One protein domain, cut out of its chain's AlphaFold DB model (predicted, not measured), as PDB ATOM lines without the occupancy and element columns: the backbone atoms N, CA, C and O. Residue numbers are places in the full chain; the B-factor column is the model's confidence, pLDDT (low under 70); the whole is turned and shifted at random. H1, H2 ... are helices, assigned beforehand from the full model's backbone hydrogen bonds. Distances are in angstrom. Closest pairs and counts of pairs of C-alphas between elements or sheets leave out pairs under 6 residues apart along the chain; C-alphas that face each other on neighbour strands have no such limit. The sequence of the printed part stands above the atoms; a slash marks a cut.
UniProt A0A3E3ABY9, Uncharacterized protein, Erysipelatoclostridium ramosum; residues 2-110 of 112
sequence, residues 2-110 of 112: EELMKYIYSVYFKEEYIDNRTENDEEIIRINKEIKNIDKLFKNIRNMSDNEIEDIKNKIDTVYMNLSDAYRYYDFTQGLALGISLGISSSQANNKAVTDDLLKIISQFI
ATOM      1  N   GLU A   2     299.192 370.057 260.490       37.19
ATOM      2  CA  GLU A   2     299.543 368.637 260.293       37.19
ATOM      3  C   GLU A   2     299.901 367.890 261.596       37.19
ATOM      4  O   GLU A   2     299.413 366.788 261.814       37.19
ATOM      5  N   GLU A   3     300.678 368.493 262.503       44.06
ATOM      6  CA  GLU A   3     300.981 367.879 263.813       44.06
ATOM      7  C   GLU A   3     299.757 367.769 264.729       44.06
ATOM      8  O   GLU A   3     299.576 366.755 265.396       44.06
ATOM      9  N   LEU A   4     298.877 368.776 264.716       45.38
ATOM     10  CA  LEU A   4     297.621 368.751 265.468       45.38
ATOM     11  C   LEU A   4     296.691 367.657 264.931       45.38
ATOM     12  O   LEU A   4     296.108 366.913 265.708       45.38
ATOM     13  N   MET A   5     296.613 367.506 263.606       43.47
ATOM     14  CA  MET A   5     295.880 366.416 262.965       43.47
ATOM     15  C   MET A   5     296.478 365.057 263.330       43.47
ATOM     16  O   MET A   5     295.731 364.162 263.695       43.47
ATOM     17  N   LYS A   6     297.809 364.900 263.312       48.12
ATOM     18  CA  LYS A   6     298.483 363.660 263.741       48.12
ATOM     19  C   LYS A   6     298.197 363.325 265.207       48.12
ATOM     20  O   LYS A   6     297.915 362.170 265.510       48.12
ATOM     21  N   TYR A   7     298.207 364.318 266.094       50.88
ATOM     22  CA  TYR A   7     297.843 364.147 267.501       50.88
ATOM     23  C   TYR A   7     296.381 363.714 267.659       50.88
ATOM     24  O   TYR A   7     296.103 362.701 268.295       50.88
ATOM     25  N   ILE A   8     295.455 364.410 267.002       49.69
ATOM     26  CA  ILE A   8     294.023 364.092 267.011       49.69
ATOM     27  C   ILE A   8     293.763 362.677 266.466       49.69
ATOM     28  O   ILE A   8     293.060 361.899 267.103       49.69
ATOM     29  N   TYR A   9     294.384 362.308 265.340       48.81
ATOM     30  CA  TYR A   9     294.325 360.948 264.793       48.81
ATOM     31  C   TYR A   9     294.891 359.916 265.778       48.81
ATOM     32  O   TYR A   9     294.308 358.849 265.934       48.81
ATOM     33  N   SER A  10     295.987 360.230 266.477       53.16
ATOM     34  CA  SER A  10     296.578 359.328 267.475       53.16
ATOM     35  C   SER A  10     295.724 359.155 268.733       53.16
ATOM     36  O   SER A  10     295.830 358.122 269.378       53.16
ATOM     37  N   VAL A  11     294.876 360.128 269.075       52.12
ATOM     38  CA  VAL A  11     293.929 360.036 270.199       52.12
ATOM     39  C   VAL A  11     292.659 359.291 269.782       52.12
ATOM     40  O   VAL A  11     292.157 358.486 270.555       52.12
ATOM     41  N   TYR A  12     292.168 359.516 268.558       49.47
ATOM     42  CA  TYR A  12     290.919 358.928 268.052       49.47
ATOM     43  C   TYR A  12     291.057 357.467 267.594       49.47
ATOM     44  O   TYR A  12     290.129 356.683 267.743       49.47
ATOM     45  N   PHE A  13     292.211 357.085 267.031       49.94
ATOM     46  CA  PHE A  13     292.452 355.732 266.506       49.94
ATOM     47  C   PHE A  13     293.366 354.875 267.385       49.94
ATOM     48  O   PHE A  13     293.684 353.745 267.012       49.94
ATOM     49  N   LYS A  14     293.804 355.369 268.549       52.00
ATOM     50  CA  LYS A  14     294.392 354.475 269.546       52.00
ATOM     51  C   LYS A  14     293.256 353.702 270.204       52.00
ATOM     52  O   LYS A  14     292.584 354.237 271.080       52.00
ATOM     53  N   GLU A  15     293.116 352.432 269.838       49.12
ATOM     54  CA  GLU A  15     292.367 351.432 270.619       49.12
ATOM     55  C   GLU A  15     292.723 351.542 272.122       49.12
ATOM     56  O   GLU A  15     291.848 351.540 272.982       49.12
ATOM     57  N   GLU A  16     293.995 351.838 272.413       44.22
ATOM     58  CA  GLU A  16     294.564 352.121 273.740       44.22
ATOM     59  C   GLU A  16     293.911 353.295 274.512       44.22
ATOM     60  O   GLU A  16     293.983 353.339 275.738       44.22
ATOM     61  N   TYR A  17     293.322 354.293 273.841       43.38
ATOM     62  CA  TYR A  17     292.761 355.485 274.503       43.38
ATOM     63  C   TYR A  17     291.300 355.278 274.937       43.38
ATOM     64  O   TYR A  17     290.888 355.825 275.963       43.38
ATOM     65  N   ILE A  18     290.543 354.451 274.198       49.62
ATOM     66  CA  ILE A  18     289.260 353.903 274.668       49.62
ATOM     67  C   ILE A  18     289.530 353.029 275.894       49.62
ATOM     68  O   ILE A  18     288.917 353.272 276.930       49.62
ATOM     69  N   ASP A  19     290.496 352.105 275.806       52.84
ATOM     70  CA  ASP A  19     290.856 351.189 276.898       52.84
ATOM     71  C   ASP A  19     291.233 351.921 278.193       52.84
ATOM     72  O   ASP A  19     290.683 351.627 279.248       52.84
ATOM     73  N   ASN A  20     292.094 352.944 278.145       51.94
ATOM     74  CA  ASN A  20     292.528 353.633 279.371       51.94
ATOM     75  C   ASN A  20     291.403 354.405 280.093       51.94
ATOM     76  O   ASN A  20     291.463 354.587 281.313       51.94
ATOM     77  N   ARG A  21     290.384 354.893 279.366       57.22
ATOM     78  CA  ARG A  21     289.232 355.581 279.982       57.22
ATOM     79  C   ARG A  21     288.148 354.625 280.441       57.22
ATOM     80  O   ARG A  21     287.485 354.919 281.428       57.22
ATOM     81  N   THR A  22     287.966 353.507 279.748       61.78
ATOM     82  CA  THR A  22     287.011 352.473 280.149       61.78
ATOM     83  C   THR A  22     287.556 351.627 281.304       61.78
ATOM     84  O   THR A  22     286.776 351.177 282.137       61.78
ATOM     85  N   GLU A  23     288.879 351.456 281.425       60.84
ATOM     86  CA  GLU A  23     289.516 350.662 282.488       60.84
ATOM     87  C   GLU A  23     289.215 351.172 283.905       60.84
ATOM     88  O   GLU A  23     289.087 350.365 284.830       60.84
ATOM     89  N   ASN A  24     289.076 352.489 284.077       63.56
ATOM     90  CA  ASN A  24     288.829 353.122 285.378       63.56
ATOM     91  C   ASN A  24     287.390 353.621 285.556       63.56
ATOM     92  O   ASN A  24     287.054 354.152 286.615       63.56
ATOM     93  N   ASP A  25     286.534 353.448 284.551       76.62
ATOM     94  CA  ASP A  25     285.147 353.879 284.628       76.62
ATOM     95  C   ASP A  25     284.328 352.925 285.513       76.62
ATOM     96  O   ASP A  25     284.292 351.710 285.301       76.62
ATOM     97  N   GLU A  26     283.669 353.474 286.537       79.94
ATOM     98  CA  GLU A  26     282.919 352.688 287.523       79.94
ATOM     99  C   GLU A  26     281.809 351.835 286.889       79.94
ATOM    100  O   GLU A  26     281.535 350.724 287.360       79.94
ATOM    101  N   GLU A  27     281.183 352.322 285.816       77.62
ATOM    102  CA  GLU A  27     280.121 351.622 285.103       77.62
ATOM    103  C   GLU A  27     280.687 350.462 284.279       77.62
ATOM    104  O   GLU A  27     280.177 349.341 284.382       77.62
ATOM    105  N   ILE A  28     281.804 350.663 283.575       80.75
ATOM    106  CA  ILE A  28     282.520 349.576 282.891       80.75
ATOM    107  C   ILE A  28     283.048 348.535 283.890       80.75
ATOM    108  O   ILE A  28     282.893 347.329 283.676       80.75
ATOM    109  N   ILE A  29     283.611 348.960 285.025       84.50
ATOM    110  CA  ILE A  29     284.064 348.058 286.096       84.50
ATOM    111  C   ILE A  29     282.893 347.225 286.632       84.50
ATOM    112  O   ILE A  29     283.047 346.019 286.867       84.50
ATOM    113  N   ARG A  30     281.719 347.839 286.835       87.44
ATOM    114  CA  ARG A  30     280.498 347.141 287.264       87.44
ATOM    115  C   ARG A  30     280.070 346.103 286.228       87.44
ATOM    116  O   ARG A  30     279.894 344.941 286.595       87.44
ATOM    117  N   ILE A  31     279.978 346.486 284.953       83.81
ATOM    118  CA  ILE A  31     279.601 345.588 283.849       83.81
ATOM    119  C   ILE A  31     280.583 344.409 283.755       83.81
ATOM    120  O   ILE A  31     280.174 343.250 283.699       83.81
ATOM    121  N   ASN A  32     281.888 344.664 283.867       83.81
ATOM    122  CA  ASN A  32     282.916 343.621 283.868       83.81
ATOM    123  C   ASN A  32     282.787 342.644 285.050       83.81
ATOM    124  O   ASN A  32     283.046 341.445 284.903       83.81
ATOM    125  N   LYS A  33     282.379 343.117 286.237       89.00
ATOM    126  CA  LYS A  33     282.073 342.233 287.378       89.00
ATOM    127  C   LYS A  33     280.852 341.356 287.095       89.00
ATOM    128  O   LYS A  33     280.876 340.175 287.444       89.00
ATOM    129  N   GLU A  34     279.819 341.897 286.457       88.44
ATOM    130  CA  GLU A  34     278.620 341.141 286.076       88.44
ATOM    131  C   GLU A  34     278.937 340.052 285.043       88.44
ATOM    132  O   GLU A  34     278.563 338.898 285.259       88.44
ATOM    133  N   ILE A  35     279.733 340.356 284.012       87.19
ATOM    134  CA  ILE A  35     280.221 339.365 283.032       87.19
ATOM    135  C   ILE A  35     280.970 338.224 283.736       87.19
ATOM    136  O   ILE A  35     280.686 337.048 283.503       87.19
ATOM    137  N   LYS A  36     281.889 338.546 284.659       88.31
ATOM    138  CA  LYS A  36     282.627 337.533 285.439       88.31
ATOM    139  C   LYS A  36     281.711 336.670 286.308       88.31
ATOM    140  O   LYS A  36     282.008 335.497 286.535       88.31
ATOM    141  N   ASN A  37     280.621 337.231 286.827       88.19
ATOM    142  CA  ASN A  37     279.638 336.470 287.594       88.19
ATOM    143  C   ASN A  37     278.817 335.544 286.690       88.19
ATOM    144  O   ASN A  37     278.602 334.390 287.057       88.19
ATOM    145  N   ILE A  38     278.428 336.005 285.500       87.50
ATOM    146  CA  ILE A  38     277.741 335.186 284.495       87.50
ATOM    147  C   ILE A  38     278.624 334.007 284.051       87.50
ATOM    148  O   ILE A  38     278.144 332.875 284.031       87.50
ATOM    149  N   ASP A  39     279.923 334.217 283.805       85.06
ATOM    150  CA  ASP A  39     280.866 333.134 283.459       85.06
ATOM    151  C   ASP A  39     280.907 332.024 284.529       85.06
ATOM    152  O   ASP A  39     280.953 330.829 284.228       85.06
ATOM    153  N   LYS A  40     280.832 332.398 285.814       87.12
ATOM    154  CA  LYS A  40     280.755 331.422 286.911       87.12
ATOM    155  C   LYS A  40     279.452 330.628 286.893       87.12
ATOM    156  O   LYS A  40     279.485 329.434 287.181       87.12
ATOM    157  N   LEU A  41     278.329 331.266 286.562       84.88
ATOM    158  CA  LEU A  41     277.034 330.591 286.451       84.88
ATOM    159  C   LEU A  41     277.032 329.598 285.281       84.88
ATOM    160  O   LEU A  41     276.590 328.462 285.449       84.88
ATOM    161  N   PHE A  42     277.637 329.965 284.147       81.50
ATOM    162  CA  PHE A  42     277.772 329.082 282.984       81.50
ATOM    163  C   PHE A  42     278.499 327.769 283.285       81.50
ATOM    164  O   PHE A  42     278.134 326.728 282.740       81.50
ATOM    165  N   LYS A  43     279.490 327.776 284.184       81.56
ATOM    166  CA  LYS A  43     280.229 326.555 284.568       81.56
ATOM    167  C   LYS A  43     279.329 325.476 285.174       81.56
ATOM    168  O   LYS A  43     279.651 324.297 285.069       81.56
ATOM    169  N   ASN A  44     278.188 325.868 285.741       86.69
ATOM    170  CA  ASN A  44     277.220 324.969 286.364       86.69
ATOM    171  C   ASN A  44     275.927 324.807 285.551       86.69
ATOM    172  O   ASN A  44     274.988 324.187 286.042       86.69
ATOM    173  N   ILE A  45     275.877 325.303 284.308       86.69
ATOM    174  CA  ILE A  45     274.641 325.367 283.510       86.69
ATOM    175  C   ILE A  45     273.987 324.001 283.273       86.69
ATOM    176  O   ILE A  45     272.772 323.898 283.179       86.69
ATOM    177  N   ARG A  46     274.782 322.922 283.238       84.94
ATOM    178  CA  ARG A  46     274.286 321.546 283.057       84.94
ATOM    179  C   ARG A  46     273.458 321.027 284.237       84.94
ATOM    180  O   ARG A  46     272.770 320.027 284.077       84.94
ATOM    181  N   ASN A  47     273.557 321.672 285.399       91.12
ATOM    182  CA  ASN A  47     272.859 321.289 286.627       91.12
ATOM    183  C   ASN A  47     271.696 322.239 286.960       91.12
ATOM    184  O   ASN A  47     271.150 322.154 288.057       91.12
ATOM    185  N   MET A  48     271.364 323.164 286.058       91.44
ATOM    186  CA  MET A  48     270.330 324.178 286.255       91.44
ATOM    187  C   MET A  48     269.013 323.747 285.613       91.44
ATOM    188  O   MET A  48     268.995 323.024 284.618       91.44
ATOM    189  N   SER A  49     267.909 324.209 286.190       93.75
ATOM    190  CA  SER A  49     266.577 324.101 285.603       93.75
ATOM    191  C   SER A  49     266.393 325.064 284.428       93.75
ATOM    192  O   SER A  49     267.088 326.074 284.317       93.75
ATOM    193  N   ASP A  50     265.398 324.792 283.581       91.75
ATOM    194  CA  ASP A  50     265.071 325.648 282.433       91.75
ATOM    195  C   ASP A  50     264.786 327.103 282.846       91.75
ATOM    196  O   ASP A  50     265.214 328.034 282.165       91.75
ATOM    197  N   ASN A  51     264.139 327.315 283.998       94.25
ATOM    198  CA  ASN A  51     263.871 328.655 284.527       94.25
ATOM    199  C   ASN A  51     265.162 329.387 284.926       94.25
ATOM    200  O   ASN A  51     265.324 330.565 284.624       94.25
ATOM    201  N   GLU A  52     266.102 328.692 285.571       91.31
ATOM    202  CA  GLU A  52     267.401 329.273 285.937       91.31
ATOM    203  C   GLU A  52     268.238 329.613 284.694       91.31
ATOM    204  O   GLU A  52     268.945 330.622 284.674       91.31
ATOM    205  N   ILE A  53     268.141 328.795 283.642       90.56
ATOM    206  CA  ILE A  53     268.786 329.059 282.351       90.56
ATOM    207  C   ILE A  53     268.172 330.300 281.688       90.56
ATOM    208  O   ILE A  53     268.911 331.142 281.171       90.56
ATOM    209  N   GLU A  54     266.847 330.452 281.730       91.75
ATOM    210  CA  GLU A  54     266.165 331.630 281.183       91.75
ATOM    211  C   GLU A  54     266.543 332.914 281.935       91.75
ATOM    212  O   GLU A  54     266.844 333.936 281.315       91.75
ATOM    213  N   ASP A  55     266.652 332.856 283.263       90.69
ATOM    214  CA  ASP A  55     267.132 333.980 284.071       90.69
ATOM    215  C   ASP A  55     268.569 334.388 283.710       90.69
ATOM    216  O   ASP A  55     268.909 335.576 283.705       90.69
ATOM    217  N   ILE A  56     269.435 333.420 283.394       90.00
ATOM    218  CA  ILE A  56     270.801 333.692 282.934       90.00
ATOM    219  C   ILE A  56     270.790 334.357 281.558       90.00
ATOM    220  O   ILE A  56     271.520 335.328 281.366       90.00
ATOM    221  N   LYS A  57     269.953 333.889 280.624       89.25
ATOM    222  CA  LYS A  57     269.791 334.529 279.308       89.25
ATOM    223  C   LYS A  57     269.378 335.993 279.449       89.25
ATOM    224  O   LYS A  57     270.054 336.863 278.911       89.25
ATOM    225  N   ASN A  58     268.372 336.276 280.275       90.19
ATOM    226  CA  ASN A  58     267.920 337.646 280.534       90.19
ATOM    227  C   ASN A  58     269.032 338.534 281.123       90.19
ATOM    228  O   ASN A  58     269.169 339.707 280.761       90.19
ATOM    229  N   LYS A  59     269.865 337.980 282.016       89.00
ATOM    230  CA  LYS A  59     271.038 338.687 282.555       89.00
ATOM    231  C   LYS A  59     272.083 338.973 281.480       89.00
ATOM    232  O   LYS A  59     272.632 340.069 281.471       89.00
ATOM    233  N   ILE A  60     272.349 338.024 280.584       87.44
ATOM    234  CA  ILE A  60     273.278 338.216 279.460       87.44
ATOM    235  C   ILE A  60     272.783 339.332 278.548       87.44
ATOM    236  O   ILE A  60     273.558 340.234 278.245       87.44
ATOM    237  N   ASP A  61     271.505 339.310 278.168       86.69
ATOM    238  CA  ASP A  61     270.919 340.332 277.300       86.69
ATOM    239  C   ASP A  61     271.021 341.722 277.940       86.69
ATOM    240  O   ASP A  61     271.427 342.687 277.291       86.69
ATOM    241  N   THR A  62     270.747 341.818 279.242       87.81
ATOM    242  CA  THR A  62     270.878 343.072 279.998       87.81
ATOM    243  C   THR A  62     272.323 343.577 280.011       87.81
ATOM    244  O   THR A  62     272.583 344.740 279.703       87.81
ATOM    245  N   VAL A  63     273.278 342.705 280.337       85.62
ATOM    246  CA  VAL A  63     274.708 343.047 280.378       85.62
ATOM    247  C   VAL A  63     275.218 343.457 278.998       85.62
ATOM    248  O   VAL A  63     275.975 344.421 278.891       85.62
ATOM    249  N   TYR A  64     274.778 342.774 277.941       80.62
ATOM    250  CA  TYR A  64     275.115 343.114 276.562       80.62
ATOM    251  C   TYR A  64     274.593 344.502 276.171       80.62
ATOM    252  O   TYR A  64     275.348 345.302 275.616       80.62
ATOM    253  N   MET A  65     273.335 344.817 276.498       76.88
ATOM    254  CA  MET A  65     272.754 346.137 276.226       76.88
ATOM    255  C   MET A  65     273.502 347.243 276.979       76.88
ATOM    256  O   MET A  65     273.920 348.218 276.359       76.88
ATOM    257  N   ASN A  66     273.777 347.045 278.273       77.44
ATOM    258  CA  ASN A  66     274.532 348.006 279.083       77.44
ATOM    259  C   ASN A  66     275.946 348.244 278.529       77.44
ATOM    260  O   ASN A  66     276.404 349.383 278.458       77.44
ATOM    261  N   LEU A  67     276.637 347.179 278.109       78.75
ATOM    262  CA  LEU A  67     277.969 347.287 277.516       78.75
ATOM    263  C   LEU A  67     277.927 348.040 276.180       78.75
ATOM    264  O   LEU A  67     278.754 348.918 275.937       78.75
ATOM    265  N   SER A  68     276.953 347.722 275.325       73.69
ATOM    266  CA  SER A  68     276.748 348.410 274.048       73.69
ATOM    267  C   SER A  68     276.482 349.903 274.244       73.69
ATOM    268  O   SER A  68     277.027 350.722 273.504       73.69
ATOM    269  N   ASP A  69     275.646 350.273 275.210       69.88
ATOM    270  CA  ASP A  69     275.318 351.675 275.474       69.88
ATOM    271  C   ASP A  69     276.522 352.447 276.023       69.88
ATOM    272  O   ASP A  69     276.784 353.565 275.570       69.88
ATOM    273  N   ALA A  70     277.321 351.827 276.897       72.06
ATOM    274  CA  ALA A  70     278.569 352.416 277.371       72.06
ATOM    275  C   ALA A  70     279.553 352.660 276.212       72.06
ATOM    276  O   ALA A  70     280.049 353.775 276.046       72.06
ATOM    277  N   TYR A  71     279.777 351.671 275.337       72.19
ATOM    278  CA  TYR A  71     280.646 351.855 274.169       72.19
ATOM    279  C   TYR A  71     280.138 352.934 273.208       72.19
ATOM    280  O   TYR A  71     280.932 353.741 272.731       72.19
ATOM    281  N   ARG A  72     278.824 353.001 272.953       71.00
ATOM    282  CA  ARG A  72     278.226 354.068 272.132       71.00
ATOM    283  C   ARG A  72     278.445 355.451 272.730       71.00
ATOM    284  O   ARG A  72     278.690 356.397 271.988       71.00
ATOM    285  N   TYR A  73     278.356 355.585 274.052       68.56
ATOM    286  CA  TYR A  73     278.642 356.846 274.731       68.56
ATOM    287  C   TYR A  73     280.104 357.273 274.534       68.56
ATOM    288  O   TYR A  73     280.370 358.434 274.207       68.56
ATOM    289  N   TYR A  74     281.057 356.346 274.659       71.62
ATOM    290  CA  TYR A  74     282.468 356.643 274.399       71.62
ATOM    291  C   TYR A  74     282.736 356.995 272.936       71.62
ATOM    292  O   TYR A  74     283.412 357.986 272.669       71.62
ATOM    293  N   ASP A  75     282.162 356.251 271.994       69.44
ATOM    294  CA  ASP A  75     282.293 356.546 270.566       69.44
ATOM    295  C   ASP A  75     281.717 357.932 270.221       69.44
ATOM    296  O   ASP A  75     282.379 358.754 269.583       69.44
ATOM    297  N   PHE A  76     280.531 358.259 270.748       68.38
ATOM    298  CA  PHE A  76     279.913 359.574 270.573       68.38
ATOM    299  C   PHE A  76     280.765 360.702 271.164       68.38
ATOM    300  O   PHE A  76     281.005 361.709 270.498       68.38
ATOM    301  N   THR A  77     281.223 360.561 272.410       67.06
ATOM    302  CA  THR A  77     282.014 361.603 273.089       67.06
ATOM    303  C   THR A  77     283.343 361.847 272.377       67.06
ATOM    304  O   THR A  77     283.739 363.002 272.199       67.06
ATOM    305  N   GLN A  78     284.000 360.792 271.890       69.88
ATOM    306  CA  GLN A  78     285.222 360.909 271.096       69.88
ATOM    307  C   GLN A  78     284.958 361.520 269.720       69.88
ATOM    308  O   GLN A  78     285.690 362.418 269.301       69.88
ATOM    309  N   GLY A  79     283.893 361.092 269.035       66.44
ATOM    310  CA  GLY A  79     283.472 361.660 267.753       66.44
ATOM    311  C   GLY A  79     283.156 363.151 267.858       66.44
ATOM    312  O   GLY A  79     283.588 363.944 267.019       66.44
ATOM    313  N   LEU A  80     282.470 363.557 268.928       67.44
ATOM    314  CA  LEU A  80     282.176 364.956 269.223       67.44
ATOM    315  C   LEU A  80     283.457 365.761 269.480       67.44
ATOM    316  O   LEU A  80     283.637 366.826 268.888       67.44
ATOM    317  N   ALA A  81     284.366 365.257 270.321       66.81
ATOM    318  CA  ALA A  81     285.638 365.920 270.610       66.81
ATOM    319  C   ALA A  81     286.501 366.086 269.345       66.81
ATOM    320  O   ALA A  81     287.090 367.151 269.125       66.81
ATOM    321  N   LEU A  82     286.526 365.067 268.479       66.81
ATOM    322  CA  LEU A  82     287.172 365.115 267.169       66.81
ATOM    323  C   LEU A  82     286.539 366.191 266.280       66.81
ATOM    324  O   LEU A  82     287.249 367.048 265.753       66.81
ATOM    325  N   GLY A  83     285.212 366.176 266.140       65.50
ATOM    326  CA  GLY A  83     284.476 367.141 265.324       65.50
ATOM    327  C   GLY A  83     284.724 368.586 265.758       65.50
ATOM    328  O   GLY A  83     285.003 369.443 264.919       65.50
ATOM    329  N   ILE A  84     284.711 368.846 267.068       65.50
ATOM    330  CA  ILE A  84     285.054 370.158 267.630       65.50
ATOM    331  C   ILE A  84     286.496 370.539 267.272       65.50
ATOM    332  O   ILE A  84     286.737 371.636 266.763       65.50
ATOM    333  N   SER A  85     287.455 369.633 267.479       62.81
ATOM    334  CA  SER A  85     288.875 369.888 267.201       62.81
ATOM    335  C   SER A  85     289.134 370.202 265.719       62.81
ATOM    336  O   SER A  85     289.880 371.128 265.387       62.81
ATOM    337  N   LEU A  86     288.462 369.486 264.810       62.25
ATOM    338  CA  LEU A  86     288.509 369.741 263.369       62.25
ATOM    339  C   LEU A  86     287.834 371.071 262.994       62.25
ATOM    340  O   LEU A  86     288.356 371.814 262.156       62.25
ATOM    341  N   GLY A  87     286.717 371.417 263.640       63.78
ATOM    342  CA  GLY A  87     286.030 372.700 263.469       63.78
ATOM    343  C   GLY A  87     286.908 373.899 263.839       63.78
ATOM    344  O   GLY A  87     286.996 374.864 263.076       63.78
ATOM    345  N   ILE A  88     287.647 373.802 264.950       60.56
ATOM    346  CA  ILE A  88     288.649 374.802 265.355       60.56
ATOM    347  C   ILE A  88     289.721 374.948 264.267       60.56
ATOM    348  O   ILE A  88     290.053 376.062 263.861       60.56
ATOM    349  N   SER A  89     290.226 373.822 263.750       59.19
ATOM    350  CA  SER A  89     291.321 373.809 262.773       59.19
ATOM    351  C   SER A  89     290.961 374.381 261.393       59.19
ATOM    352  O   SER A  89     291.862 374.808 260.670       59.19
ATOM    353  N   SER A  90     289.673 374.415 261.028       56.66
ATOM    354  CA  SER A  90     289.227 374.679 259.652       56.66
ATOM    355  C   SER A  90     288.687 376.090 259.387       56.66
ATOM    356  O   SER A  90     288.580 376.466 258.222       56.66
ATOM    357  N   SER A  91     288.390 376.914 260.403       54.03
ATOM    358  CA  SER A  91     287.903 378.288 260.139       54.03
ATOM    359  C   SER A  91     288.151 379.349 261.218       54.03
ATOM    360  O   SER A  91     288.065 380.535 260.906       54.03
ATOM    361  N   GLN A  92     288.486 378.976 262.464       54.75
ATOM    362  CA  GLN A  92     288.591 379.933 263.580       54.75
ATOM    363  C   GLN A  92     289.786 379.722 264.522       54.75
ATOM    364  O   GLN A  92     289.807 380.302 265.602       54.75
ATOM    365  N   ALA A  93     290.821 378.981 264.115       54.69
ATOM    366  CA  ALA A  93     292.011 378.719 264.940       54.69
ATOM    367  C   ALA A  93     292.694 379.983 265.515       54.69
ATOM    368  O   ALA A  93     293.394 379.909 266.519       54.69
ATOM    369  N   ASN A  94     292.473 381.153 264.904       55.91
ATOM    370  CA  ASN A  94     293.029 382.433 265.349       55.91
ATOM    371  C   ASN A  94     292.113 383.196 266.331       55.91
ATOM    372  O   ASN A  94     292.505 384.245 266.842       55.91
ATOM    373  N   ASN A  95     290.894 382.708 266.592       66.56
ATOM    374  CA  ASN A  95     289.961 383.296 267.548       66.56
ATOM    375  C   ASN A  95     290.064 382.571 268.896       66.56
ATOM    376  O   ASN A  95     289.464 381.516 269.125       66.56
ATOM    377  N   LYS A  96     290.847 383.172 269.794       66.50
ATOM    378  CA  LYS A  96     291.159 382.619 271.114       66.50
ATOM    379  C   LYS A  96     289.910 382.353 271.963       66.50
ATOM    380  O   LYS A  96     289.828 381.300 272.574       66.50
ATOM    381  N   ALA A  97     288.918 383.245 271.933       69.31
ATOM    382  CA  ALA A  97     287.696 383.092 272.728       69.31
ATOM    383  C   ALA A  97     286.896 381.841 272.328       69.31
ATOM    384  O   ALA A  97     286.468 381.076 273.184       69.31
ATOM    385  N   VAL A  98     286.768 381.589 271.022       62.78
ATOM    386  CA  VAL A  98     286.055 380.409 270.508       62.78
ATOM    387  C   VAL A  98     286.830 379.124 270.793       62.78
ATOM    388  O   VAL A  98     286.235 378.100 271.116       62.78
ATOM    389  N   THR A  99     288.161 379.179 270.732       62.50
ATOM    390  CA  THR A  99     289.017 378.040 271.090       62.50
ATOM    391  C   THR A  99     288.905 377.704 272.583       62.50
ATOM    392  O   THR A  99     288.746 376.534 272.929       62.50
ATOM    393  N   ASP A 100     288.919 378.712 273.460       66.31
ATOM    394  CA  ASP A 100     288.810 378.543 274.916       66.31
ATOM    395  C   ASP A 100     287.421 378.010 275.332       66.31
ATOM    396  O   ASP A 100     287.334 377.093 276.152       66.31
ATOM    397  N   ASP A 101     286.334 378.510 274.731       65.56
ATOM    398  CA  ASP A 101     284.972 378.015 274.990       65.56
ATOM    399  C   ASP A 101     284.793 376.557 274.544       65.56
ATOM    400  O   ASP A 101     284.175 375.754 275.246       65.56
ATOM    401  N   LEU A 102     285.372 376.180 273.404       62.84
ATOM    402  CA  LEU A 102     285.307 374.807 272.906       62.84
ATOM    403  C   LEU A 102     286.173 373.844 273.727       62.84
ATOM    404  O   LEU A 102     285.726 372.732 274.004       62.84
ATOM    405  N   LEU A 103     287.364 374.260 274.178       64.31
ATOM    406  CA  LEU A 103     288.176 373.485 275.128       64.31
ATOM    407  C   LEU A 103     287.422 373.251 276.440       64.31
ATOM    408  O   LEU A 103     287.431 372.141 276.970       64.31
ATOM    409  N   LYS A 104     286.709 374.272 276.925       66.50
ATOM    410  CA  LYS A 104     285.856 374.166 278.108       66.50
ATOM    411  C   LYS A 104     284.711 373.173 277.896       66.50
ATOM    412  O   LYS A 104     284.480 372.334 278.760       66.50
ATOM    413  N   ILE A 105     284.039 373.209 276.746       63.84
ATOM    414  CA  ILE A 105     282.989 372.239 276.398       63.84
ATOM    415  C   ILE A 105     283.566 370.818 276.334       63.84
ATOM    416  O   ILE A 105     283.023 369.912 276.959       63.84
ATOM    417  N   ILE A 106     284.699 370.614 275.655       61.09
ATOM    418  CA  ILE A 106     285.380 369.311 275.595       61.09
ATOM    419  C   ILE A 106     285.710 368.806 277.008       61.09
ATOM    420  O   ILE A 106     285.413 367.656 277.328       61.09
ATOM    421  N   SER A 107     286.253 369.666 277.874       61.31
ATOM    422  CA  SER A 107     286.589 369.308 279.260       61.31
ATOM    423  C   SER A 107     285.374 368.950 280.125       61.31
ATOM    424  O   SER A 107     285.529 368.292 281.140       61.31
ATOM    425  N   GLN A 108     284.157 369.342 279.730       60.09
ATOM    426  CA  GLN A 108     282.926 368.939 280.421       60.09
ATOM    427  C   GLN A 108     282.450 367.537 280.016       60.09
ATOM    428  O   GLN A 108     281.754 366.882 280.788       60.09
ATOM    429  N   PHE A 109     282.798 367.082 278.808       53.53
ATOM    430  CA  PHE A 109     282.449 365.745 278.306       53.53
ATOM    431  C   PHE A 109     283.525 364.705 278.607       53.53
ATOM    432  O   PHE A 109     283.233 363.521 278.762       53.53
ATOM    433  N   ILE A 110     284.773 365.147 278.715       55.56
ATOM    434  CA  ILE A 110     285.857 364.375 279.298       55.56
ATOM    435  C   ILE A 110     285.662 364.446 280.815       55.56
ATOM    436  O   ILE A 110     286.166 365.357 281.456       55.56
TER     437      ILE A 110
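Overview. This is residues 2 to 110 of the 112 residues of an uncharacterized protein of Erysipelatoclostridium ramosum (UniProt A0A3E3ABY9). H1, H3 and H5 pack along one long helix, H4, making a thin rod. The 109 printed residues have five named helices, H1 to H5: all helix. The whole is extended, radius of gyration of the C-alphas 20.3 A, spanning 68 by 21 by 19 A.

Arrangement. H1, residues 2 to 12, touches H4, residues 50 to 92, closest C-alphas Tyr 12 and Gln 78, 6.8 A. H2, residues 15 to 22, is close to H4 but not clearly touching. H3, residues 26 to 42, and H5, residues 96 to 109, each form a hairpin with H4, closest C-alphas Ile 31 and Val 63, 6.5 A, and Ile 106 and Ala 81, 6.0 A. H1, H3 and H5 have every O i to N i+4 pair within hydrogen-bond range; H2 has 3 of 4, H4 37 of 39.

Along the chain. H1 begins at C-alpha 2 (299.543, 368.637, 260.293). H4 is 62.1 A long. H5 ends at C-alpha 109 (282.449, 365.745, 278.306).

Size, cuts and confidence. The printed part has no cut; 61 residues have pLDDT under 70.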